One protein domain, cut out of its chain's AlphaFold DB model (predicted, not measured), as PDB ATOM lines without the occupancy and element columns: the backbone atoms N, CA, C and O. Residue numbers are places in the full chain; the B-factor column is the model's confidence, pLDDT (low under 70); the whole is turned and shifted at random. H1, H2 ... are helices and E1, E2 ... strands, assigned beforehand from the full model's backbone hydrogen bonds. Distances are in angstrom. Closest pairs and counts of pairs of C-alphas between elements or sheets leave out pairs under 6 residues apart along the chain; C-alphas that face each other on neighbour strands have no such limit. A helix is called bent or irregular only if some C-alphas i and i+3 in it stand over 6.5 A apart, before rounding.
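Overview. This is residues 2 to 120 and 180 to 232 of the 232 residues of an uncharacterized protein of Natronincola sp (UniProt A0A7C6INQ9). A strongly twisted five-stranded sheet curls round one arm of a bent helix, H2, and a row of three helices, H1, H6 and H5, stands beyond H2 on its side away from the sheet. H3 covers part of the opposite face, and short H4 sits beside edge strand E1. The 172 printed residues include six named helices and five named strands, in the order H1 H2 E1 E2 E3 H3 H4 E4 E5 H5 H6, and the class is mixed, helices and strands. The sheet's order is E1 E2 E3 E4 E5, mixed: E1 to E3 antiparallel, E3 to E5 parallel. The whole is compact, with a radius of gyration of the C-alphas of 16.5 A and spans of 47 by 40 by 32 A.

Along the chain. H1, residues 2 to 12, begins with C-alpha 2 at (8.936, -1.719, -14.803) and is 15.8 A long. H2, residues 21 to 42, was assigned as one helix by its hydrogen bonds but is bent, with C-alphas 30 and 33 lying 7.7 A apart. Its arms H2a, residues 21 to 30, and H2b, residues 33 to 42, stand about perpendicular at 75 degrees; H2a is itself irregular, with C-alphas 23 and 26 lying 7.1 A apart. E1, residues 49 to 59, is 24.2 A long and bends by 73 degrees at residue 55. E2, residues 72 to 81, is 23.7 A long and bends by 70 degrees at residue 76. E3 is residues 87 to 92, H3 residues 101 to 110 and H4 residues 115 to 120. After the cut, E4, residues 180 to 185, begins with C-alpha 180 at (-18.485, -14.280, -1.004). E5 is residues 201 to 203, H5 residues 204 to 212, and H6, residues 218 to 230, is 18.3 A long and ends with C-alpha 230 at (5.641, -5.392, 1.634).

Arrangement. E1, E2 and E3 form a meander, each strand the antiparallel neighbour of the one before, and both its pairs are hairpins. N 53 and O 78 are 2.8 A apart, and N 79 and O 88 also 2.8 A, within hydrogen-bond range. E3 and E4 are parallel, with N 91 and O 182 at 3.0 A; E4 and E5 are parallel, with N 202 and O 183 at 2.8 A. Helices on both faces of the sheet make three layers: H2a and H2b on one face, H3 on the other. H2a has a height over the sheet of 8.6 A; H3 has one of 9.0 A, its closest C-alphas to E4 being those of Met 107 and Val 181, 6.7 A apart. H4 is on the sheet, its closest C-alphas to E1 being those of Met 58 and Ile 118, 6.6 A apart. H2b touches H5 about perpendicular at 76 degrees, the closest C-alphas being those of Ile 35 and Ile 207, 6.2 A apart. H5 and H6 form a helical hairpin at a shallow tilt of 20 degrees, with the C-alphas of Val 208 and Ala 224 closest at 4.8 A. H6 touches H1 at a shallow tilt of 13 degrees, the same way, with the C-alphas of Asp 10 and Ser 226 closest at 6.7 A. Every O i to N i+4 pair is within hydrogen-bond range in H1, H2b, H3, H4, H5 and H6, and 4 of 6 in H2a.

Size, cuts and confidence. The outline is rounded, and the C-alphas farthest apart, of Thr 68 and Ser 216, are 51.7 A apart. Residues 121 to 179 are not printed, and C-alphas 120 and 180 are 18.1 A apart across the cut. The links E1 to E2 and E4 to E5 are long. The mean pLDDT of the printed part is 91.0, with residue 2 and residues 190 to 197 under 70.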
ATOM      1  N   THR A   2       9.638  -0.953 -15.853       65.88
ATOM      2  CA  THR A   2       8.936  -1.719 -14.803       65.88
ATOM      3  C   THR A   2       9.607  -1.622 -13.431       65.88
ATOM      4  O   THR A   2       8.961  -1.175 -12.493       65.88
ATOM      5  N   ASN A   3      10.912  -1.906 -13.333       84.69
ATOM      6  CA  ASN A   3      11.635  -1.856 -12.051       84.69
ATOM      7  C   ASN A   3      11.527  -0.488 -11.373       84.69
ATOM      8  O   ASN A   3      11.171  -0.419 -10.209       84.69
ATOM      9  N   ARG A   4      11.682   0.603 -12.135       94.00
ATOM     10  CA  ARG A   4      11.637   1.961 -11.582       94.00
ATOM     11  C   ARG A   4      10.299   2.299 -10.924       94.00
ATOM     12  O   ARG A   4      10.289   3.082  -9.984       94.00
ATOM     13  N   VAL A   5       9.187   1.763 -11.432       95.56
ATOM     14  CA  VAL A   5       7.872   1.990 -10.817       95.56
ATOM     15  C   VAL A   5       7.813   1.309  -9.457       95.56
ATOM     16  O   VAL A   5       7.443   1.959  -8.488       95.56
ATOM     17  N   PHE A   6       8.226   0.044  -9.373       96.75
ATOM     18  CA  PHE A   6       8.239  -0.681  -8.106       96.75
ATOM     19  C   PHE A   6       9.234  -0.094  -7.108       96.75
ATOM     20  O   PHE A   6       8.839   0.130  -5.977       96.75
ATOM     21  N   ASP A   7      10.439   0.291  -7.538       96.19
ATOM     22  CA  ASP A   7      11.423   0.935  -6.654       96.19
ATOM     23  C   ASP A   7      10.830   2.198  -6.001       96.19
ATOM     24  O   ASP A   7      10.965   2.431  -4.806       96.19
ATOM     25  N   VAL A   8      10.082   2.993  -6.777       96.56
ATOM     26  CA  VAL A   8       9.384   4.177  -6.256       96.56
ATOM     27  C   VAL A   8       8.259   3.797  -5.286       96.56
ATOM     28  O   VAL A   8       8.058   4.497  -4.298       96.56
ATOM     29  N   LEU A   9       7.517   2.715  -5.537       96.75
ATOM     30  CA  LEU A   9       6.490   2.226  -4.608       96.75
ATOM     31  C   LEU A   9       7.100   1.712  -3.295       96.75
ATOM     32  O   LEU A   9       6.566   2.019  -2.226       96.75
ATOM     33  N   ASP A  10       8.207   0.976  -3.386       95.94
ATOM     34  CA  ASP A  10       8.960   0.412  -2.262       95.94
ATOM     35  C   ASP A  10       9.558   1.519  -1.386       95.94
ATOM     36  O   ASP A  10       9.512   1.433  -0.158       95.94
ATOM     37  N   ASP A  11      10.029   2.605  -2.000       95.75
ATOM     38  CA  ASP A  11      10.499   3.789  -1.286       95.75
ATOM     39  C   ASP A  11       9.327   4.552  -0.645       95.75
ATOM     40  O   ASP A  11       9.311   4.815   0.563       95.75
ATOM     41  N   TRP A  12       8.321   4.922  -1.448       96.56
ATOM     42  CA  TRP A  12       7.278   5.866  -1.038       96.56
ATOM     43  C   TRP A  12       6.300   5.302  -0.014       96.56
ATOM     44  O   TRP A  12       5.742   6.083   0.756       96.56
ATOM     45  N   ARG A  13       6.123   3.978   0.075       94.31
ATOM     46  CA  ARG A  13       5.287   3.349   1.119       94.31
ATOM     47  C   ARG A  13       5.714   3.679   2.548       94.31
ATOM     48  O   ARG A  13       4.899   3.554   3.452       94.31
ATOM     49  N   ASN A  14       6.954   4.120   2.747       92.56
ATOM     50  CA  ASN A  14       7.475   4.507   4.058       92.56
ATOM     51  C   ASN A  14       7.135   5.962   4.437       92.56
ATOM     52  O   ASN A  14       7.480   6.415   5.528       92.56
ATOM     53  N   LEU A  15       6.485   6.725   3.550       94.44
ATOM     54  CA  LEU A  15       6.109   8.114   3.811       94.44
ATOM     55  C   LEU A  15       4.763   8.192   4.570       94.44
ATOM     56  O   LEU A  15       3.816   7.507   4.182       94.44
ATOM     57  N   PRO A  16       4.601   9.081   5.577       89.44
ATOM     58  CA  PRO A  16       3.475   9.059   6.532       89.44
ATOM     59  C   PRO A  16       2.045   9.102   5.970       89.44
ATOM     60  O   PRO A  16       1.096   8.727   6.657       89.44
ATOM     61  N   HIS A  17       1.855   9.606   4.753       90.44
ATOM     62  CA  HIS A  17       0.535   9.749   4.126       90.44
ATOM     63  C   HIS A  17       0.427   9.015   2.792       90.44
ATOM     64  O   HIS A  17      -0.571   9.158   2.082       90.44
ATOM     65  N   TYR A  18       1.456   8.256   2.423       93.69
ATOM     66  CA  TYR A  18       1.451   7.547   1.163       93.69
ATOM     67  C   TYR A  18       0.561   6.311   1.246       93.69
ATOM     68  O   TYR A  18       0.690   5.477   2.137       93.69
ATOM     69  N   GLN A  19      -0.356   6.190   0.293       91.81
ATOM     70  CA  GLN A  19      -1.311   5.091   0.235       91.81
ATOM     71  C   GLN A  19      -0.877   4.117  -0.847       91.81
ATOM     72  O   GLN A  19      -1.317   4.222  -1.993       91.81
ATOM     73  N   LEU A  20       0.007   3.191  -0.467       95.12
ATOM     74  CA  LEU A  20       0.543   2.174  -1.369       95.12
ATOM     75  C   LEU A  20      -0.579   1.385  -2.057       95.12
ATOM     76  O   LEU A  20      -0.531   1.217  -3.269       95.12
ATOM     77  N   GLU A  21      -1.616   0.996  -1.315       94.38
ATOM     78  CA  GLU A  21      -2.798   0.276  -1.809       94.38
ATOM     79  C   GLU A  21      -3.365   0.868  -3.109       94.38
ATOM     80  O   GLU A  21      -3.452   0.167  -4.110       94.38
ATOM     81  N   ARG A  22      -3.615   2.186  -3.149       92.88
ATOM     82  CA  ARG A  22      -4.199   2.913  -4.302       92.88
ATOM     83  C   ARG A  22      -3.253   3.129  -5.486       92.88
ATOM     84  O   ARG A  22      -3.573   3.871  -6.416       92.88
ATOM     85  N   ARG A  23      -2.011   2.681  -5.354       95.12
ATOM     86  CA  ARG A  23      -0.950   2.833  -6.359       95.12
ATOM     87  C   ARG A  23      -0.483   1.471  -6.845       95.12
ATOM     88  O   ARG A  23      -0.065   1.343  -7.991       95.12
ATOM     89  N   ALA A  24      -0.555   0.478  -5.964       95.50
ATOM     90  CA  ALA A  24      -0.255  -0.905  -6.251       95.50
ATOM     91  C   ALA A  24      -1.469  -1.682  -6.789       95.50
ATOM     92  O   ALA A  24      -1.273  -2.764  -7.344       95.50
ATOM     93  N   ASP A  25      -2.692  -1.149  -6.654       96.00
ATOM     94  CA  ASP A  25      -3.949  -1.798  -7.047       96.00
ATOM     95  C   ASP A  25      -3.875  -2.395  -8.457       96.00
ATOM     96  O   ASP A  25      -4.150  -3.579  -8.639       96.00
ATOM     97  N   ILE A  26      -3.379  -1.638  -9.438       95.50
ATOM     98  CA  ILE A  26      -3.332  -2.084 -10.829       95.50
ATOM     99  C   ILE A  26      -2.489  -3.352 -11.026       95.50
ATOM    100  O   ILE A  26      -2.829  -4.191 -11.860       95.50
ATOM    101  N   PHE A  27      -1.423  -3.539 -10.240       96.94
ATOM    102  CA  PHE A  27      -0.593  -4.743 -10.315       96.94
ATOM    103  C   PHE A  27      -1.326  -5.954  -9.753       96.94
ATOM    104  O   PHE A  27      -1.265  -7.026 -10.355       96.94
ATOM    105  N   PHE A  28      -2.088  -5.781  -8.668       97.69
ATOM    106  CA  PHE A  28      -3.013  -6.820  -8.225       97.69
ATOM    107  C   PHE A  28      -4.020  -7.121  -9.328       97.69
ATOM    108  O   PHE A  28      -4.119  -8.279  -9.712       97.69
ATOM    109  N   GLY A  29      -4.675  -6.111  -9.910       96.50
ATOM    110  CA  GLY A  29      -5.656  -6.275 -10.987       96.50
ATOM    111  C   GLY A  29      -5.165  -7.127 -12.167       96.50
ATOM    112  O   GLY A  29      -5.908  -7.980 -12.652       96.50
ATOM    113  N   VAL A  30      -3.900  -6.971 -12.579       96.75
ATOM    114  CA  VAL A  30      -3.280  -7.775 -13.655       96.75
ATOM    115  C   VAL A  30      -3.229  -9.269 -13.316       96.75
ATOM    116  O   VAL A  30      -3.470 -10.109 -14.184       96.75
ATOM    117  N   PHE A  31      -2.931  -9.617 -12.064       97.75
ATOM    118  CA  PHE A  31      -2.768 -11.009 -11.629       97.75
ATOM    119  C   PHE A  31      -3.972 -11.554 -10.852       97.75
ATOM    120  O   PHE A  31      -4.011 -12.747 -10.548       97.75
ATOM    121  N   LEU A  32      -4.977 -10.722 -10.563       98.00
ATOM    122  CA  LEU A  32      -6.021 -11.001  -9.579       98.00
ATOM    123  C   LEU A  32      -6.824 -12.255  -9.914       98.00
ATOM    124  O   LEU A  32      -7.068 -13.084  -9.042       98.00
ATOM    125  N   LYS A  33      -7.162 -12.433 -11.197       97.56
ATOM    126  CA  LYS A  33      -7.819 -13.647 -11.696       97.56
ATOM    127  C   LYS A  33      -7.060 -14.902 -11.271       97.56
ATOM    128  O   LYS A  33      -7.643 -15.817 -10.706       97.56
ATOM    129  N   GLN A  34      -5.756 -14.929 -11.525       96.88
ATOM    130  CA  GLN A  34      -4.921 -16.093 -11.245       96.88
ATOM    131  C   GLN A  34      -4.725 -16.290  -9.750       96.88
ATOM    132  O   GLN A  34      -4.761 -17.422  -9.282       96.88
ATOM    133  N   ILE A  35      -4.551 -15.194  -9.010       97.81
ATOM    134  CA  ILE A  35      -4.427 -15.208  -7.553       97.81
ATOM    135  C   ILE A  35      -5.646 -15.891  -6.926       97.81
ATOM    136  O   ILE A  35      -5.494 -16.841  -6.159       97.81
ATOM    137  N   VAL A  36      -6.850 -15.452  -7.297       97.38
ATOM    138  CA  VAL A  36      -8.099 -15.975  -6.738       97.38
ATOM    139  C   VAL A  36      -8.356 -17.410  -7.208       97.38
ATOM    140  O   VAL A  36      -8.588 -18.282  -6.376       97.38
ATOM    141  N   GLU A  37      -8.226 -17.711  -8.505       97.38
ATOM    142  CA  GLU A  37      -8.425 -19.078  -9.022       97.38
ATOM    143  C   GLU A  37      -7.475 -20.100  -8.376       97.38
ATOM    144  O   GLU A  37      -7.900 -21.199  -8.018       97.38
ATOM    145  N   GLN A  38      -6.195 -19.752  -8.203       97.19
ATOM    146  CA  GLN A  38      -5.219 -20.642  -7.571       97.19
ATOM    147  C   GLN A  38      -5.464 -20.797  -6.070       97.19
ATOM    148  O   GLN A  38      -5.301 -21.899  -5.554       97.19
ATOM    149  N   HIS A  39      -5.875 -19.733  -5.372       95.62
ATOM    150  CA  HIS A  39      -6.216 -19.817  -3.953       95.62
ATOM    151  C   HIS A  39      -7.330 -20.841  -3.705       95.62
ATOM    152  O   HIS A  39      -7.162 -21.750  -2.893       95.62
ATOM    153  N   PHE A  40      -8.440 -20.747  -4.439       95.06
ATOM    154  CA  PHE A  40      -9.536 -21.709  -4.311       95.06
ATOM    155  C   PHE A  40      -9.108 -23.120  -4.728       95.06
ATOM    156  O   PHE A  40      -9.416 -24.081  -4.020       95.06
ATOM    157  N   LEU A  41      -8.307 -23.252  -5.794       96.06
ATOM    158  CA  LEU A  41      -7.797 -24.553  -6.232       96.06
ATOM    159  C   LEU A  41      -6.947 -25.236  -5.151       96.06
ATOM    160  O   LEU A  41      -7.116 -26.429  -4.906       96.06
ATOM    161  N   CYS A  42      -6.067 -24.492  -4.477       93.19
ATOM    162  CA  CYS A  42      -5.268 -24.999  -3.356       93.19
ATOM    163  C   CYS A  42      -6.132 -25.427  -2.158       93.19
ATOM    164  O   CYS A  42      -5.724 -26.307  -1.404       93.19
ATOM    165  N   ASN A  43      -7.327 -24.850  -2.009       91.88
ATOM    166  CA  ASN A  43      -8.319 -25.230  -1.003       91.88
ATOM    167  C   ASN A  43      -9.304 -26.312  -1.495       91.88
ATOM    168  O   ASN A  43     -10.308 -26.580  -0.840       91.88
ATOM    169  N   GLY A  44      -9.015 -26.962  -2.628       94.81
ATOM    170  CA  GLY A  44      -9.797 -28.083  -3.156       94.81
ATOM    171  C   GLY A  44     -10.989 -27.681  -4.022       94.81
ATOM    172  O   GLY A  44     -11.767 -28.548  -4.419       94.81
ATOM    173  N   GLU A  45     -11.131 -26.398  -4.357       94.06
ATOM    174  CA  GLU A  45     -12.249 -25.894  -5.143       94.06
ATOM    175  C   GLU A  45     -11.793 -25.312  -6.485       94.06
ATOM    176  O   GLU A  45     -11.024 -24.359  -6.563       94.06
ATOM    177  N   LYS A  46     -12.308 -25.859  -7.589       95.19
ATOM    178  CA  LYS A  46     -12.019 -25.327  -8.921       95.19
ATOM    179  C   LYS A  46     -13.041 -24.259  -9.295       95.19
ATOM    180  O   LYS A  46     -14.182 -24.581  -9.611       95.19
ATOM    181  N   ILE A  47     -12.594 -23.012  -9.361       94.75
ATOM    182  CA  ILE A  47     -13.370 -21.891  -9.900       94.75
ATOM    183  C   ILE A  47     -12.713 -21.338 -11.164       94.75
ATOM    184  O   ILE A  47     -11.512 -21.504 -11.377       94.75
ATOM    185  N   ARG A  48     -13.503 -20.658 -11.996       96.56
ATOM    186  CA  ARG A  48     -13.007 -19.906 -13.150       96.56
ATOM    187  C   ARG A  48     -13.592 -18.506 -13.123       96.56
ATOM    188  O   ARG A  48     -14.808 -18.355 -13.189       96.56
ATOM    189  N   ILE A  49     -12.733 -17.500 -13.021       97.56
ATOM    190  CA  ILE A  49     -13.107 -16.087 -13.029       97.56
ATOM    191  C   ILE A  49     -13.228 -15.623 -14.481       97.56
ATOM    192  O   ILE A  49     -12.289 -15.731 -15.281       97.56
ATOM    193  N   SER A  50     -14.403 -15.113 -14.831       96.12
ATOM    194  CA  SER A  50     -14.727 -14.615 -16.167       96.12
ATOM    195  C   SER A  50     -14.471 -13.115 -16.286       96.12
ATOM    196  O   SER A  50     -13.922 -12.675 -17.293       96.12
ATOM    197  N   SER A  51     -14.796 -12.355 -15.236       97.00
ATOM    198  CA  SER A  51     -14.754 -10.892 -15.239       97.00
ATOM    199  C   SER A  51     -14.312 -10.320 -13.895       97.00
ATOM    200  O   SER A  51     -14.518 -10.934 -12.848       97.00
ATOM    201  N   ILE A  52     -13.712  -9.129 -13.932       97.94
ATOM    202  CA  ILE A  52     -13.265  -8.368 -12.759       97.94
ATOM    203  C   ILE A  52     -13.643  -6.903 -12.971       97.94
ATOM    204  O   ILE A  52     -13.321  -6.329 -14.011       97.94
ATOM    205  N   ILE A  53     -14.295  -6.300 -11.980       97.75
ATOM    206  CA  ILE A  53     -14.650  -4.880 -11.962       97.75
ATOM    207  C   ILE A  53     -13.972  -4.228 -10.748       97.75
ATOM    208  O   ILE A  53     -14.346  -4.548  -9.618       97.75
ATOM    209  N   PRO A  54     -12.985  -3.334 -10.945       97.31
ATOM    210  CA  PRO A  54     -12.370  -2.588  -9.852       97.31
ATOM    211  C   PRO A  54     -13.278  -1.451  -9.357       97.31
ATOM    212  O   PRO A  54     -14.107  -0.935 -10.109       97.31
ATOM    213  N   GLU A  55     -13.083  -1.033  -8.106       95.75
ATOM    214  CA  GLU A  55     -13.858   0.015  -7.423       95.75
ATOM    215  C   GLU A  55     -15.384  -0.152  -7.583       95.75
ATOM    216  O   GLU A  55     -16.107   0.800  -7.906       95.75
ATOM    217  N   PHE A  56     -15.890  -1.371  -7.379       96.44
ATOM    218  CA  PHE A  56     -17.300  -1.682  -7.577       96.44
ATOM    219  C   PHE A  56     -18.176  -0.891  -6.585       96.44
ATOM    220  O   PHE A  56     -17.989  -0.991  -5.366       96.44
ATOM    221  N   PRO A  57     -19.132  -0.076  -7.066       95.25
ATOM    222  CA  PRO A  57     -19.965   0.732  -6.193       95.25
ATOM    223  C   PRO A  57     -21.059  -0.116  -5.545       95.25
ATOM    224  O   PRO A  57     -21.720  -0.905  -6.201       95.25
ATOM    225  N   MET A  58     -21.336   0.127  -4.270       93.88
ATOM    226  CA  MET A  58     -22.464  -0.476  -3.564       93.88
ATOM    227  C   MET A  58     -23.168   0.580  -2.729       93.88
ATOM    228  O   MET A  58     -22.515   1.378  -2.060       93.88
ATOM    229  N   LYS A  59     -24.500   0.626  -2.741       93.31
ATOM    230  CA  LYS A  59     -25.235   1.657  -2.002       93.31
ATOM    231  C   LYS A  59     -25.116   1.438  -0.489       93.31
ATOM    232  O   LYS A  59     -25.380   0.350   0.006       93.31
ATOM    233  N   LYS A  60     -24.765   2.489   0.265       92.00
ATOM    234  CA  LYS A  60     -24.551   2.391   1.725       92.00
ATOM    235  C   LYS A  60     -25.795   1.948   2.494       92.00
ATOM    236  O   LYS A  60     -25.677   1.183   3.446       92.00
ATOM    237  N   SER A  61     -26.972   2.377   2.035       92.19
ATOM    238  CA  SER A  61     -28.261   2.057   2.660       92.19
ATOM    239  C   SER A  61     -28.597   0.564   2.677       92.19
ATOM    240  O   SER A  61     -29.534   0.168   3.357       92.19
ATOM    241  N   MET A  62     -27.873  -0.257   1.908       90.06
ATOM    242  CA  MET A  62     -28.042  -1.712   1.904       90.06
ATOM    243  C   MET A  62     -27.501  -2.380   3.170       90.06
ATOM    244  O   MET A  62     -27.928  -3.476   3.505       90.06
ATOM    245  N   ILE A  63     -26.566  -1.725   3.861       88.94
ATOM    246  CA  ILE A  63     -25.917  -2.260   5.065       88.94
ATOM    247  C   ILE A  63     -26.231  -1.418   6.297       88.94
ATOM    248  O   ILE A  63     -26.272  -1.938   7.407       88.94
ATOM    249  N   ASP A  64     -26.482  -0.126   6.110       88.44
ATOM    250  CA  ASP A  64     -26.838   0.779   7.192       88.44
ATOM    251  C   ASP A  64     -28.043   1.629   6.777       88.44
ATOM    252  O   ASP A  64     -27.942   2.549   5.963       88.44
ATOM    253  N   SER A  65     -29.202   1.312   7.355       87.31
ATOM    254  CA  SER A  65     -30.478   1.965   7.059       87.31
ATOM    255  C   SER A  65     -30.552   3.424   7.523       87.31
ATOM    256  O   SER A  65     -31.475   4.133   7.122       87.31
ATOM    257  N   SER A  66     -29.582   3.911   8.310       90.25
ATOM    258  CA  SER A  66     -29.481   5.335   8.656       90.25
ATOM    259  C   SER A  66     -29.110   6.210   7.451       90.25
ATOM    260  O   SER A  66     -29.376   7.416   7.442       90.25
ATOM    261  N   TYR A  67     -28.541   5.617   6.395       88.00
ATOM    262  CA  TYR A  67     -28.270   6.302   5.136       88.00
ATOM    263  C   TYR A  67     -29.549   6.424   4.301       88.00
ATOM    264  O   TYR A  67     -30.007   5.464   3.686       88.00
ATOM    265  N   THR A  68     -30.094   7.638   4.216       85.00
ATOM    266  CA  THR A  68     -31.280   7.954   3.397       85.00
ATOM    267  C   THR A  68     -30.939   8.518   2.015       85.00
ATOM    268  O   THR A  68     -31.822   8.717   1.180       85.00
ATOM    269  N   ASP A  69     -29.657   8.765   1.751       86.06
ATOM    270  CA  ASP A  69     -29.151   9.327   0.506       86.06
ATOM    271  C   ASP A  69     -28.507   8.269  -0.406       86.06
ATOM    272  O   ASP A  69     -28.437   7.075  -0.111       86.06
ATOM    273  N   ASN A  70     -28.049   8.703  -1.579       85.88
ATOM    274  CA  ASN A  70     -27.442   7.829  -2.582       85.88
ATOM    275  C   ASN A  70     -25.909   7.821  -2.472       85.88
ATOM    276  O   ASN A  70     -25.202   7.984  -3.465       85.88
ATOM    277  N   ARG A  71     -25.386   7.652  -1.255       88.69
ATOM    278  CA  ARG A  71     -23.954   7.412  -1.042       88.69
ATOM    279  C   ARG A  71     -23.612   5.952  -1.319       88.69
ATOM    280  O   ARG A  71     -24.417   5.055  -1.059       88.69
ATOM    281  N   SER A  72     -22.392   5.716  -1.792       90.25
ATOM    282  CA  SER A  72     -21.863   4.375  -2.025       90.25
ATOM    283  C   SER A  72     -20.641   4.059  -1.161       90.25
ATOM    284  O   SER A  72     -19.863   4.944  -0.794       90.25
ATOM    285  N   TYR A  73     -20.495   2.783  -0.814       90.69
ATOM    286  CA  TYR A  73     -19.209   2.155  -0.546       90.69
ATOM    287  C   TYR A  73     -18.561   1.775  -1.879       90.69
ATOM    288  O   TYR A  73     -19.256   1.544  -2.872       90.69
ATOM    289  N   LYS A  74     -17.231   1.742  -1.899       92.19
ATOM    290  CA  LYS A  74     -16.456   1.202  -3.011       92.19
ATOM    291  C   LYS A  74     -15.804  -0.074  -2.516       92.19
ATOM    292  O   LYS A  74     -15.069  -0.010  -1.539       92.19
ATOM    293  N   ILE A  75     -16.129  -1.183  -3.156       95.19
ATOM    294  CA  ILE A  75     -15.437  -2.454  -2.969       95.19
ATOM    295  C   ILE A  75     -14.236  -2.436  -3.911       95.19
ATOM    296  O   ILE A  75     -14.412  -2.073  -5.075       95.19
ATOM    297  N   ASP A  76     -13.040  -2.799  -3.448       95.81
ATOM    298  CA  ASP A  76     -11.840  -2.698  -4.290       95.81
ATOM    299  C   ASP A  76     -11.981  -3.510  -5.579       95.81
ATOM    300  O   ASP A  76     -11.672  -2.998  -6.655       95.81
ATOM    301  N   TYR A  77     -12.531  -4.729  -5.492       98.12
ATOM    302  CA  TYR A  77     -12.853  -5.549  -6.659       98.12
ATOM    303  C   TYR A  77     -14.136  -6.362  -6.476       98.12
ATOM    304  O   TYR A  77     -14.333  -7.018  -5.457       98.12
ATOM    305  N   ALA A  78     -14.964  -6.403  -7.519       98.12
ATOM    306  CA  ALA A  78     -15.966  -7.445  -7.715       98.12
ATOM    307  C   ALA A  78     -15.465  -8.421  -8.786       98.12
ATOM    308  O   ALA A  78     -15.163  -8.011  -9.910       98.12
ATOM    309  N   LEU A  79     -15.356  -9.702  -8.447       98.19
ATOM    310  CA  LEU A  79     -14.964 -10.758  -9.374       98.19
ATOM    311  C   LEU A  79     -16.146 -11.683  -9.621       98.19
ATOM    312  O   LEU A  79     -16.880 -12.028  -8.701       98.19
ATOM    313  N   PHE A  80     -16.285 -12.129 -10.859       97.38
ATOM    314  CA  PHE A  80     -17.401 -12.954 -11.291       97.38
ATOM    315  C   PHE A  80     -16.869 -14.287 -11.783       97.38
ATOM    316  O   PHE A  80     -15.973 -14.322 -12.634       97.38
ATOM    317  N   SER A  81     -17.419 -15.388 -11.275       94.69
ATOM    318  CA  SER A  81     -17.172 -16.694 -11.879       94.69
ATOM    319  C   SER A  81     -17.774 -16.763 -13.288       94.69
ATOM    320  O   SER A  81     -18.481 -15.854 -13.737       94.69
ATOM    321  N   GLU A  82     -17.521 -17.839 -14.028       90.69
ATOM    322  CA  GLU A  82     -18.296 -18.121 -15.241       90.69
ATOM    323  C   GLU A  82     -19.798 -18.103 -14.943       90.69
ATOM    324  O   GLU A  82     -20.244 -18.601 -13.905       90.69
ATOM    325  N   ASN A  83     -20.551 -17.458 -15.840       83.38
ATOM    326  CA  ASN A  83     -21.993 -17.216 -15.725       83.38
ATOM    327  C   ASN A  83     -22.422 -16.546 -14.405       83.38
ATOM    328  O   ASN A  83     -23.567 -16.699 -13.995       83.38
ATOM    329  N   ALA A  84     -21.493 -15.869 -13.716       86.94
ATOM    330  CA  ALA A  84     -21.693 -15.221 -12.420       86.94
ATOM    331  C   ALA A  84     -22.378 -16.093 -11.353       86.94
ATOM    332  O   ALA A  84     -23.017 -15.564 -10.450       86.94
ATOM    333  N   GLN A  85     -22.219 -17.421 -11.414       85.88
ATOM    334  CA  GLN A  85     -22.759 -18.330 -10.393       85.88
ATOM    335  C   GLN A  85     -22.274 -17.968  -8.984       85.88
ATOM    336  O   GLN A  85     -22.987 -18.174  -8.005       85.88
ATOM    337  N   ARG A  86     -21.062 -17.415  -8.889       91.88
ATOM    338  CA  ARG A  86     -20.485 -16.851  -7.673       91.88
ATOM    339  C   ARG A  86     -19.931 -15.466  -7.950       91.88
ATOM    340  O   ARG A  86     -19.291 -15.233  -8.983       91.88
ATOM    341  N   VAL A  87     -20.146 -14.574  -6.990       96.88
ATOM    342  CA  VAL A  87     -19.611 -13.215  -7.004       96.88
ATOM    343  C   VAL A  87     -18.721 -13.038  -5.787       96.88
ATOM    344  O   VAL A  87     -19.149 -13.271  -4.662       96.88
ATOM    345  N   PHE A  88     -17.484 -12.613  -6.011       97.44
ATOM    346  CA  PHE A  88     -16.525 -12.355  -4.947       97.44
ATOM    347  C   PHE A  88     -16.357 -10.855  -4.762       97.44
ATOM    348  O   PHE A  88     -16.003 -10.152  -5.710       97.44
ATOM    349  N   PHE A  89     -16.575 -10.366  -3.547       97.31
ATOM    350  CA  PHE A  89     -16.207  -9.009  -3.156       97.31
ATOM    351  C   PHE A  89     -14.874  -9.058  -2.438       97.31
ATOM    352  O   PHE A  89     -14.760  -9.626  -1.351       97.31
ATOM    353  N   LEU A  90     -13.859  -8.492  -3.081       97.00
ATOM    354  CA  LEU A  90     -12.488  -8.543  -2.621       97.00
ATOM    355  C   LEU A  90     -12.040  -7.177  -2.116       97.00
ATOM    356  O   LEU A  90     -12.156  -6.181  -2.830       97.00
ATOM    357  N   GLU A  91     -11.496  -7.168  -0.903       95.44
ATOM    358  CA  GLU A  91     -10.850  -6.012  -0.280       95.44
ATOM    359  C   GLU A  91      -9.334  -6.235  -0.238       95.44
ATOM    360  O   GLU A  91      -8.856  -7.280   0.218       95.44
ATOM    361  N   LEU A  92      -8.568  -5.251  -0.703       95.31
ATOM    362  CA  LEU A  92      -7.112  -5.267  -0.710       95.31
ATOM    363  C   LEU A  92      -6.590  -4.403   0.436       95.31
ATOM    364  O   LEU A  92      -7.033  -3.278   0.631       95.31
ATOM    365  N   LYS A  93      -5.602  -4.910   1.176       93.69
ATOM    366  CA  LYS A  93      -4.828  -4.128   2.143       93.69
ATOM    367  C   LYS A  93      -3.343  -4.352   1.902       93.69
ATOM    368  O   LYS A  93      -2.888  -5.488   1.807       93.69
ATOM    369  N   THR A  94      -2.571  -3.268   1.832       92.62
ATOM    370  CA  THR A  94      -1.098  -3.331   1.713       92.62
ATOM    371  C   THR A  94      -0.370  -3.070   3.031       92.62
ATOM    372  O   THR A  94       0.852  -3.154   3.083       92.62
ATOM    373  N   ASP A  95      -1.109  -2.755   4.096       88.25
ATOM    374  CA  ASP A  95      -0.589  -2.543   5.448       88.25
ATOM    375  C   ASP A  95      -1.589  -3.102   6.472       88.25
ATOM    376  O   ASP A  95      -2.786  -2.829   6.394       88.25
ATOM    377  N   MET A  96      -1.118  -3.860   7.463       87.00
ATOM    378  CA  MET A  96      -1.983  -4.412   8.516       87.00
ATOM    379  C   MET A  96      -2.650  -3.334   9.380       87.00
ATOM    380  O   MET A  96      -3.716  -3.572   9.942       87.00
ATOM    381  N   THR A  97      -2.044  -2.152   9.495       84.56
ATOM    382  CA  THR A  97      -2.590  -1.022  10.261       84.56
ATOM    383  C   THR A  97      -3.762  -0.332   9.555       84.56
ATOM    384  O   THR A  97      -4.546   0.352  10.211       84.56
ATOM    385  N   SER A  98      -3.929  -0.559   8.246       83.50
ATOM    386  CA  SER A  98      -5.028  -0.006   7.438       83.50
ATOM    387  C   SER A  98      -6.349  -0.779   7.561       83.50
ATOM    388  O   SER A  98      -7.356  -0.419   6.954       83.50
ATOM    389  N   ILE A  99      -6.373  -1.844   8.366       83.75
ATOM    390  CA  ILE A  99      -7.567  -2.654   8.609       83.75
ATOM    391  C   ILE A  99      -8.451  -1.960   9.653       83.75
ATOM    392  O   ILE A  99      -8.165  -1.971  10.853       83.75
ATOM    393  N   HIS A 100      -9.570  -1.391   9.208       82.25
ATOM    394  CA  HIS A 100     -10.539  -0.724  10.078       82.25
ATOM    395  C   HIS A 100     -11.704  -1.648  10.464       82.25
ATOM    396  O   HIS A 100     -12.284  -2.331   9.621       82.25
ATOM    397  N   LYS A 101     -12.096  -1.636  11.747       80.38
ATOM    398  CA  LYS A 101     -13.169  -2.499  12.280       80.38
ATOM    399  C   LYS A 101     -14.517  -2.284  11.595       80.38
ATOM    400  O   LYS A 101     -15.174  -3.264  11.267       80.38
ATOM    401  N   ASP A 102     -14.888  -1.036  11.341       80.50
ATOM    402  CA  ASP A 102     -16.174  -0.709  10.717       80.50
ATOM    403  C   ASP A 102     -16.236  -1.240   9.279       80.50
ATOM    404  O   ASP A 102     -17.242  -1.812   8.866       80.50
ATOM    405  N   GLN A 103     -15.127  -1.144   8.536       79.75
ATOM    406  CA  GLN A 103     -15.030  -1.715   7.193       79.75
ATOM    407  C   GLN A 103     -15.127  -3.242   7.229       79.75
ATOM    408  O   GLN A 103     -15.854  -3.823   6.428       79.75
ATOM    409  N   MET A 104     -14.468  -3.895   8.192       82.81
ATOM    410  CA  MET A 104     -14.603  -5.344   8.373       82.81
ATOM    411  C   MET A 104     -16.045  -5.757   8.681       82.81
ATOM    412  O   MET A 104     -16.501  -6.775   8.174       82.81
ATOM    413  N   GLN A 105     -16.771  -4.993   9.502       84.31
ATOM    414  CA  GLN A 105     -18.175  -5.285   9.812       84.31
ATOM    415  C   GLN A 105     -19.065  -5.156   8.575       84.31
ATOM    416  O   GLN A 105     -19.870  -6.050   8.323       84.31
ATOM    417  N   VAL A 106     -18.875  -4.097   7.780       85.94
ATOM    418  CA  VAL A 106     -19.591  -3.911   6.509       85.94
ATOM    419  C   VAL A 106     -19.292  -5.054   5.547       85.94
ATOM    420  O   VAL A 106     -20.207  -5.654   5.008       85.94
ATOM    421  N   MET A 107     -18.024  -5.404   5.347       88.50
ATOM    422  CA  MET A 107     -17.670  -6.499   4.445       88.50
ATOM    423  C   MET A 107     -18.232  -7.840   4.945       88.50
ATOM    424  O   MET A 107     -18.737  -8.633   4.161       88.50
ATOM    425  N   LYS A 108     -18.240  -8.090   6.258       86.69
ATOM    426  CA  LYS A 108     -18.846  -9.306   6.822       86.69
ATOM    427  C   LYS A 108     -20.342  -9.417   6.574       86.69
ATOM    428  O   LYS A 108     -20.804 -10.516   6.289       86.69
ATOM    429  N   SER A 109     -21.090  -8.320   6.677       88.88
ATOM    430  CA  SER A 109     -22.538  -8.346   6.436       88.88
ATOM    431  C   SER A 109     -22.905  -8.543   4.965       88.88
ATOM    432  O   SER A 109     -24.049  -8.883   4.677       88.88
ATOM    433  N   LEU A 110     -21.952  -8.377   4.041       91.00
ATOM    434  CA  LEU A 110     -22.152  -8.676   2.620       91.00
ATOM    435  C   LEU A 110     -22.077 -10.163   2.311       91.00
ATOM    436  O   LEU A 110     -22.658 -10.602   1.324       91.00
ATOM    437  N   ASN A 111     -21.380 -10.943   3.131       91.25
ATOM    438  CA  ASN A 111     -21.211 -12.360   2.870       91.25
ATOM    439  C   ASN A 111     -22.568 -13.084   2.924       91.25
ATOM    440  O   ASN A 111     -23.265 -13.040   3.936       91.25
ATOM    441  N   GLY A 112     -22.934 -13.762   1.838       90.62
ATOM    442  CA  GLY A 112     -24.220 -14.439   1.678       90.62
ATOM    443  C   GLY A 112     -25.369 -13.550   1.184       90.62
ATOM    444  O   GLY A 112     -26.440 -14.083   0.911       90.62
ATOM    445  N   MET A 113     -25.172 -12.235   1.029       92.38
ATOM    446  CA  MET A 113     -26.190 -11.351   0.446       92.38
ATOM    447  C   MET A 113     -26.452 -11.726  -1.017       92.38
ATOM    448  O   MET A 113     -25.535 -12.131  -1.739       92.38
ATOM    449  N   CYS A 114     -27.703 -11.586  -1.460       93.19
ATOM    450  CA  CYS A 114     -28.079 -11.862  -2.839       93.19
ATOM    451  C   CYS A 114     -27.513 -10.779  -3.765       93.19
ATOM    452  O   CYS A 114     -27.749  -9.584  -3.574       93.19
ATOM    453  N   PHE A 115     -26.779 -11.179  -4.804       95.06
ATOM    454  CA  PHE A 115     -26.166 -10.205  -5.706       95.06
ATOM    455  C   PHE A 115     -27.202  -9.428  -6.536       95.06
ATOM    456  O   PHE A 115     -26.970  -8.270  -6.889       95.06
ATOM    457  N   GLN A 116     -28.383 -10.006  -6.780       94.50
ATOM    458  CA  GLN A 116     -29.492  -9.297  -7.423       94.50
ATOM    459  C   GLN A 116     -29.891  -8.031  -6.646       94.50
ATOM    460  O   GLN A 116     -30.127  -6.983  -7.248       94.50
ATOM    461  N   GLU A 117     -29.904  -8.091  -5.310       93.12
ATOM    462  CA  GLU A 117     -30.216  -6.932  -4.464       93.12
ATOM    463  C   GLU A 117     -29.166  -5.828  -4.634       93.12
ATOM    464  O   GLU A 117     -29.503  -4.641  -4.662       93.12
ATOM    465  N   ILE A 118     -27.892  -6.205  -4.804       94.62
ATOM    466  CA  ILE A 118     -26.803  -5.255  -5.060       94.62
ATOM    467  C   ILE A 118     -27.029  -4.524  -6.381       94.62
ATOM    468  O   ILE A 118     -26.907  -3.297  -6.432       94.62
ATOM    469  N   LEU A 119     -27.384  -5.259  -7.438       95.19
ATOM    470  CA  LEU A 119     -27.671  -4.686  -8.752       95.19
ATOM    471  C   LEU A 119     -28.851  -3.708  -8.692       95.19
ATOM    472  O   LEU A 119     -28.772  -2.613  -9.255       95.19
ATOM    473  N   GLU A 120     -29.912  -4.044  -7.955       93.81
ATOM    474  CA  GLU A 120     -31.035  -3.126  -7.727       93.81
ATOM    475  C   GLU A 120     -30.578  -1.854  -6.993       93.81
ATOM    476  O   GLU A 120     -30.960  -0.733  -7.348       93.81
ATOM    477  N   GLU A 180     -19.540 -13.782  -1.882       95.12
ATOM    478  CA  GLU A 180     -18.485 -14.280  -1.004       95.12
ATOM    479  C   GLU A 180     -17.418 -13.207  -0.806       95.12
ATOM    480  O   GLU A 180     -16.928 -12.604  -1.761       95.12
ATOM    481  N   VAL A 181     -17.051 -12.949   0.446       94.88
ATOM    482  CA  VAL A 181     -16.064 -11.915   0.756       94.88
ATOM    483  C   VAL A 181     -14.664 -12.497   0.887       94.88
ATOM    484  O   VAL A 181     -14.426 -13.400   1.688       94.88
ATOM    485  N   VAL A 182     -13.727 -11.908   0.145       95.31
ATOM    486  CA  VAL A 182     -12.314 -12.292   0.104       95.31
ATOM    487  C   VAL A 182     -11.444 -11.110   0.520       95.31
ATOM    488  O   VAL A 182     -11.715  -9.965   0.173       95.31
ATOM    489  N   TYR A 183     -10.368 -11.374   1.248       94.88
ATOM    490  CA  TYR A 183      -9.384 -10.357   1.608       94.88
ATOM    491  C   TYR A 183      -8.026 -10.707   1.021       94.88
ATOM    492  O   TYR A 183      -7.595 -11.856   1.103       94.88
ATOM    493  N   ILE A 184      -7.324  -9.706   0.496       95.88
ATOM    494  CA  ILE A 184      -5.882  -9.781   0.267       95.88
ATOM    495  C   ILE A 184      -5.187  -8.965   1.354       95.88
ATOM    496  O   ILE A 184      -5.393  -7.755   1.434       95.88
ATOM    497  N   LEU A 185      -4.348  -9.613   2.165       94.62
ATOM    498  CA  LEU A 185      -3.629  -8.982   3.278       94.62
ATOM    499  C   LEU A 185      -2.107  -9.200   3.166       94.62
ATOM    500  O   LEU A 185      -1.674 -10.214   2.613       94.62
ATOM    501  N   PRO A 186      -1.264  -8.336   3.766       94.69
ATOM    502  CA  PRO A 186       0.185  -8.541   3.754       94.69
ATOM    503  C   PRO A 186       0.611  -9.820   4.484       94.69
ATOM    504  O   PRO A 186       1.544 -10.501   4.067       94.69
ATOM    505  N   LYS A 187      -0.087 -10.158   5.574       92.31
ATOM    506  CA  LYS A 187       0.152 -11.341   6.410       92.31
ATOM    507  C   LYS A 187      -1.130 -11.784   7.109       92.31
ATOM    508  O   LYS A 187      -2.096 -11.024   7.175       92.31
ATOM    509  N   LYS A 188      -1.135 -13.007   7.649       86.12
ATOM    510  CA  LYS A 188      -2.269 -13.524   8.432       86.12
ATOM    511  C   LYS A 188      -2.514 -12.645   9.657       86.12
ATOM    512  O   LYS A 188      -1.564 -12.206  10.315       86.12
ATOM    513  N   ALA A 189      -3.779 -12.396   9.981       76.88
ATOM    514  CA  ALA A 189      -4.112 -11.671  11.193       76.88
ATOM    515  C   ALA A 189      -3.908 -12.584  12.413       76.88
ATOM    516  O   ALA A 189      -4.201 -13.774  12.393       76.88
ATOM    517  N   LYS A 190      -3.401 -12.027  13.520       63.09
ATOM    518  CA  LYS A 190      -3.097 -12.809  14.736       63.09
ATOM    519  C   LYS A 190      -4.339 -13.422  15.410       63.09
ATOM    520  O   LYS A 190      -4.185 -14.231  16.317       63.09
ATOM    521  N   SER A 191      -5.548 -13.029  15.003       54.41
ATOM    522  CA  SER A 191      -6.821 -13.426  15.616       54.41
ATOM    523  C   SER A 191      -7.790 -14.051  14.607       54.41
ATOM    524  O   SER A 191      -8.964 -13.685  14.566       54.41
ATOM    525  N   ASP A 192      -7.311 -14.994  13.797       54.03
ATOM    526  CA  ASP A 192      -8.153 -15.740  12.846       54.03
ATOM    527  C   ASP A 192      -9.106 -16.748  13.533       54.03
ATOM    528  O   ASP A 192      -9.923 -17.381  12.870       54.03
ATOM    529  N   ALA A 193      -9.075 -16.859  14.868       51.03
ATOM    530  CA  ALA A 193     -10.047 -17.611  15.660       51.03
ATOM    531  C   ALA A 193     -10.896 -16.660  16.527       51.03
ATOM    532  O   ALA A 193     -10.419 -16.107  17.519       51.03
ATOM    533  N   GLY A 194     -12.160 -16.455  16.145       54.53
ATOM    534  CA  GLY A 194     -13.141 -15.664  16.897       54.53
ATOM    535  C   GLY A 194     -14.161 -14.956  15.994       54.53
ATOM    536  O   GLY A 194     -14.018 -14.986  14.777       54.53
ATOM    537  N   PRO A 195     -15.161 -14.247  16.549       50.72
ATOM    538  CA  PRO A 195     -16.186 -13.529  15.767       50.72
ATOM    539  C   PRO A 195     -15.605 -12.429  14.856       50.72
ATOM    540  O   PRO A 195     -16.259 -11.940  13.934       50.72
ATOM    541  N   ASN A 196     -14.343 -12.057  15.090       55.84
ATOM    542  CA  ASN A 196     -13.585 -11.088  14.310       55.84
ATOM    543  C   ASN A 196     -12.674 -11.716  13.237       55.84
ATOM    544  O   ASN A 196     -11.968 -10.960  12.580       55.84
ATOM    545  N   SER A 197     -12.734 -13.030  12.991       65.38
ATOM    546  CA  SER A 197     -11.957 -13.678  11.924       65.38
ATOM    547  C   SER A 197     -12.406 -13.235  10.529       65.38
ATOM    548  O   SER A 197     -13.555 -12.828  10.324       65.38
ATOM    549  N   PHE A 198     -11.485 -13.280   9.574       70.50
ATOM    550  CA  PHE A 198     -11.782 -13.093   8.159       70.50
ATOM    551  C   PHE A 198     -12.270 -14.420   7.567       70.50
ATOM    552  O   PHE A 198     -11.719 -15.468   7.894       70.50
ATOM    553  N   ALA A 199     -13.300 -14.382   6.717       71.56
ATOM    554  CA  ALA A 199     -13.879 -15.599   6.140       71.56
ATOM    555  C   ALA A 199     -12.922 -16.275   5.145       71.56
ATOM    556  O   ALA A 199     -12.680 -17.472   5.250       71.56
ATOM    557  N   GLN A 200     -12.351 -15.491   4.225       89.19
ATOM    558  CA  GLN A 200     -11.387 -15.944   3.223       89.19
ATOM    559  C   GLN A 200     -10.232 -14.949   3.130       89.19
ATOM    560  O   GLN A 200     -10.457 -13.756   2.913       89.19
ATOM    561  N   VAL A 201      -8.996 -15.424   3.292       93.38
ATOM    562  CA  VAL A 201      -7.796 -14.575   3.267       93.38
ATOM    563  C   VAL A 201      -6.753 -15.160   2.334       93.38
ATOM    564  O   VAL A 201      -6.311 -16.297   2.502       93.38
ATOM    565  N   ILE A 202      -6.300 -14.323   1.411       96.31
ATOM    566  CA  ILE A 202      -5.127 -14.537   0.580       96.31
ATOM    567  C   ILE A 202      -4.018 -13.638   1.125       96.31
ATOM    568  O   ILE A 202      -4.191 -12.425   1.242       96.31
ATOM    569  N   VAL A 203      -2.872 -14.215   1.476       96.38
ATOM    570  CA  VAL A 203      -1.726 -13.433   1.970       96.38
ATOM    571  C   VAL A 203      -0.676 -13.226   0.885       96.38
ATOM    572  O   VAL A 203      -0.581 -14.024  -0.047       96.38
ATOM    573  N   PHE A 204       0.145 -12.181   1.010       97.69
ATOM    574  CA  PHE A 204       1.193 -11.877   0.025       97.69
ATOM    575  C   PHE A 204       2.147 -13.046  -0.223       97.69
ATOM    576  O   PHE A 204       2.494 -13.289  -1.371       97.69
ATOM    577  N   GLU A 205       2.495 -13.818   0.807       96.94
ATOM    578  CA  GLU A 205       3.309 -15.035   0.667       96.94
ATOM    579  C   GLU A 205       2.717 -16.019  -0.360       96.94
ATOM    580  O   GLU A 205       3.416 -16.477  -1.262       96.94
ATOM    581  N   GLN A 206       1.401 -16.258  -0.314       96.88
ATOM    582  CA  GLN A 206       0.713 -17.123  -1.282       96.88
ATOM    583  C   GLN A 206       0.732 -16.521  -2.692       96.88
ATOM    584  O   GLN A 206       0.889 -17.233  -3.683       96.88
ATOM    585  N   ILE A 207       0.583 -15.198  -2.803       98.06
ATOM    586  CA  ILE A 207       0.637 -14.500  -4.094       98.06
ATOM    587  C   ILE A 207       2.038 -14.615  -4.700       98.06
ATOM    588  O   ILE A 207       2.163 -14.914  -5.886       98.06
ATOM    589  N   VAL A 208       3.088 -14.445  -3.898       97.94
ATOM    590  CA  VAL A 208       4.488 -14.608  -4.316       97.94
ATOM    591  C   VAL A 208       4.726 -16.006  -4.887       97.94
ATOM    592  O   VAL A 208       5.303 -16.130  -5.968       97.94
ATOM    593  N   GLU A 209       4.238 -17.056  -4.221       97.00
ATOM    594  CA  GLU A 209       4.325 -18.430  -4.732       97.00
ATOM    595  C   GLU A 209       3.628 -18.596  -6.089       97.00
ATOM    596  O   GLU A 209       4.168 -19.243  -6.990       97.00
ATOM    597  N   ILE A 210       2.447 -17.994  -6.262       96.56
ATOM    598  CA  ILE A 210       1.690 -18.032  -7.521       96.56
ATOM    599  C   ILE A 210       2.455 -17.308  -8.635       96.56
ATOM    600  O   ILE A 210       2.605 -17.853  -9.731       96.56
ATOM    601  N   LEU A 211       2.978 -16.108  -8.367       96.69
ATOM    602  CA  LEU A 211       3.712 -15.301  -9.345       96.69
ATOM    603  C   LEU A 211       5.030 -15.966  -9.766       96.69
ATOM    604  O   LEU A 211       5.368 -15.972 -10.951       96.69
ATOM    605  N   ARG A 212       5.745 -16.607  -8.833       95.31
ATOM    606  CA  ARG A 212       7.015 -17.308  -9.104       95.31
ATOM    607  C   ARG A 212       6.883 -18.514 -10.028       95.31
ATOM    608  O   ARG A 212       7.865 -18.906 -10.656       95.31
ATOM    609  N   ARG A 213       5.678 -19.070 -10.195       93.19
ATOM    610  CA  ARG A 213       5.408 -20.115 -11.202       93.19
ATOM    611  C   ARG A 213       5.494 -19.594 -12.643       93.19
ATOM    612  O   ARG A 213       5.402 -20.385 -13.578       93.19
ATOM    613  N   ARG A 214       5.686 -18.282 -12.840       89.44
ATOM    614  CA  ARG A 214       5.825 -17.613 -14.141       89.44
ATOM    615  C   ARG A 214       7.201 -16.941 -14.280       89.44
ATOM    616  O   ARG A 214       7.269 -15.726 -14.445       89.44
ATOM    617  N   PRO A 215       8.312 -17.697 -14.258       80.50
ATOM    618  CA  PRO A 215       9.661 -17.119 -14.230       80.50
ATOM    619  C   PRO A 215      10.012 -16.299 -15.483       80.50
ATOM    620  O   PRO A 215      10.927 -15.485 -15.450       80.50
ATOM    621  N   SER A 216       9.288 -16.495 -16.588       92.06
ATOM    622  CA  SER A 216       9.468 -15.742 -17.832       92.06
ATOM    623  C   SER A 216       8.691 -14.423 -17.887       92.06
ATOM    624  O   SER A 216       8.778 -13.737 -18.899       92.06
ATOM    625  N   ASP A 217       7.890 -14.091 -16.870       95.31
ATOM    626  CA  ASP A 217       7.093 -12.865 -16.798       95.31
ATOM    627  C   ASP A 217       7.807 -11.840 -15.892       95.31
ATOM    628  O   ASP A 217       7.747 -11.956 -14.663       95.31
ATOM    629  N   PRO A 218       8.503 -10.833 -16.461       94.50
ATOM    630  CA  PRO A 218       9.308  -9.904 -15.669       94.50
ATOM    631  C   PRO A 218       8.469  -9.047 -14.719       94.50
ATOM    632  O   PRO A 218       8.969  -8.613 -13.684       94.50
ATOM    633  N   LEU A 219       7.200  -8.792 -15.064       96.06
ATOM    634  CA  LEU A 219       6.290  -8.058 -14.193       96.06
ATOM    635  C   LEU A 219       5.911  -8.911 -12.982       96.06
ATOM    636  O   LEU A 219       5.952  -8.410 -11.863       96.06
ATOM    637  N   ALA A 220       5.590 -10.191 -13.197       96.88
ATOM    638  CA  ALA A 220       5.283 -11.117 -12.108       96.88
ATOM    639  C   ALA A 220       6.481 -11.286 -11.161       96.88
ATOM    640  O   ALA A 220       6.307 -11.215  -9.946       96.88
ATOM    641  N   ALA A 221       7.689 -11.446 -11.712       95.75
ATOM    642  CA  ALA A 221       8.917 -11.563 -10.928       95.75
ATOM    643  C   ALA A 221       9.165 -10.315 -10.068       95.75
ATOM    644  O   ALA A 221       9.289 -10.426  -8.849       95.75
ATOM    645  N   ARG A 222       9.142  -9.119 -10.676       96.44
ATOM    646  CA  ARG A 222       9.388  -7.871  -9.939       96.44
ATOM    647  C   ARG A 222       8.297  -7.570  -8.910       96.44
ATOM    648  O   ARG A 222       8.600  -7.054  -7.837       96.44
ATOM    649  N   PHE A 223       7.042  -7.889  -9.221       97.38
ATOM    650  CA  PHE A 223       5.943  -7.708  -8.279       97.38
ATOM    651  C   PHE A 223       6.067  -8.655  -7.081       97.38
ATOM    652  O   PHE A 223       5.863  -8.225  -5.950       97.38
ATOM    653  N   ALA A 224       6.468  -9.911  -7.306       97.38
ATOM    654  CA  ALA A 224       6.731 -10.860  -6.229       97.38
ATOM    655  C   ALA A 224       7.824 -10.354  -5.269       97.38
ATOM    656  O   ALA A 224       7.634 -10.424  -4.059       97.38
ATOM    657  N   GLU A 225       8.914  -9.784  -5.791       96.50
ATOM    658  CA  GLU A 225       9.970  -9.165  -4.972       96.50
ATOM    659  C   GLU A 225       9.415  -8.045  -4.074       96.50
ATOM    660  O   GLU A 225       9.622  -8.067  -2.862       96.50
ATOM    661  N   SER A 226       8.627  -7.118  -4.635       97.12
ATOM    662  CA  SER A 226       7.983  -6.061  -3.841       97.12
ATOM    663  C   SER A 226       7.033  -6.627  -2.784       97.12
ATOM    664  O   SER A 226       7.043  -6.168  -1.650       97.12
ATOM    665  N   LEU A 227       6.227  -7.645  -3.101       97.44
ATOM    666  CA  LEU A 227       5.306  -8.249  -2.128       97.44
ATOM    667  C   LEU A 227       6.041  -8.872  -0.930       97.44
ATOM    668  O   LEU A 227       5.568  -8.763   0.205       97.44
ATOM    669  N   GLU A 228       7.207  -9.483  -1.154       96.44
ATOM    670  CA  GLU A 228       8.061  -9.976  -0.069       96.44
ATOM    671  C   GLU A 228       8.542  -8.841   0.836       96.44
ATOM    672  O   GLU A 228       8.508  -8.977   2.056       96.44
ATOM    673  N   GLU A 229       8.937  -7.702   0.272       93.94
ATOM    674  CA  GLU A 229       9.275  -6.516   1.063       93.94
ATOM    675  C   GLU A 229       8.048  -5.908   1.755       93.94
ATOM    676  O   GLU A 229       8.144  -5.391   2.870       93.94
ATOM    677  N   TRP A 230       6.874  -5.988   1.125       94.44
ATOM    678  CA  TRP A 230       5.641  -5.392   1.634       94.44
ATOM    679  C   TRP A 230       4.996  -6.151   2.783       94.44
ATOM    680  O   TRP A 230       4.291  -5.554   3.595       94.44
ATOM    681  N   SER A 231       5.277  -7.445   2.878       91.44
ATOM    682  CA  SER A 231       4.790  -8.324   3.944       91.44
ATOM    683  C   SER A 231       5.561  -8.216   5.269       91.44
ATOM    684  O   SER A 231       5.040  -8.645   6.309       91.44
ATOM    685  N   ARG A 232       6.767  -7.631   5.250       84.69
ATOM    686  CA  ARG A 232       7.601  -7.389   6.441       84.69
ATOM    687  C   ARG A 232       6.939  -6.331   7.329       84.69
ATOM    688  O   ARG A 232       6.536  -6.690   8.467       84.69
TER     689      ARG A 232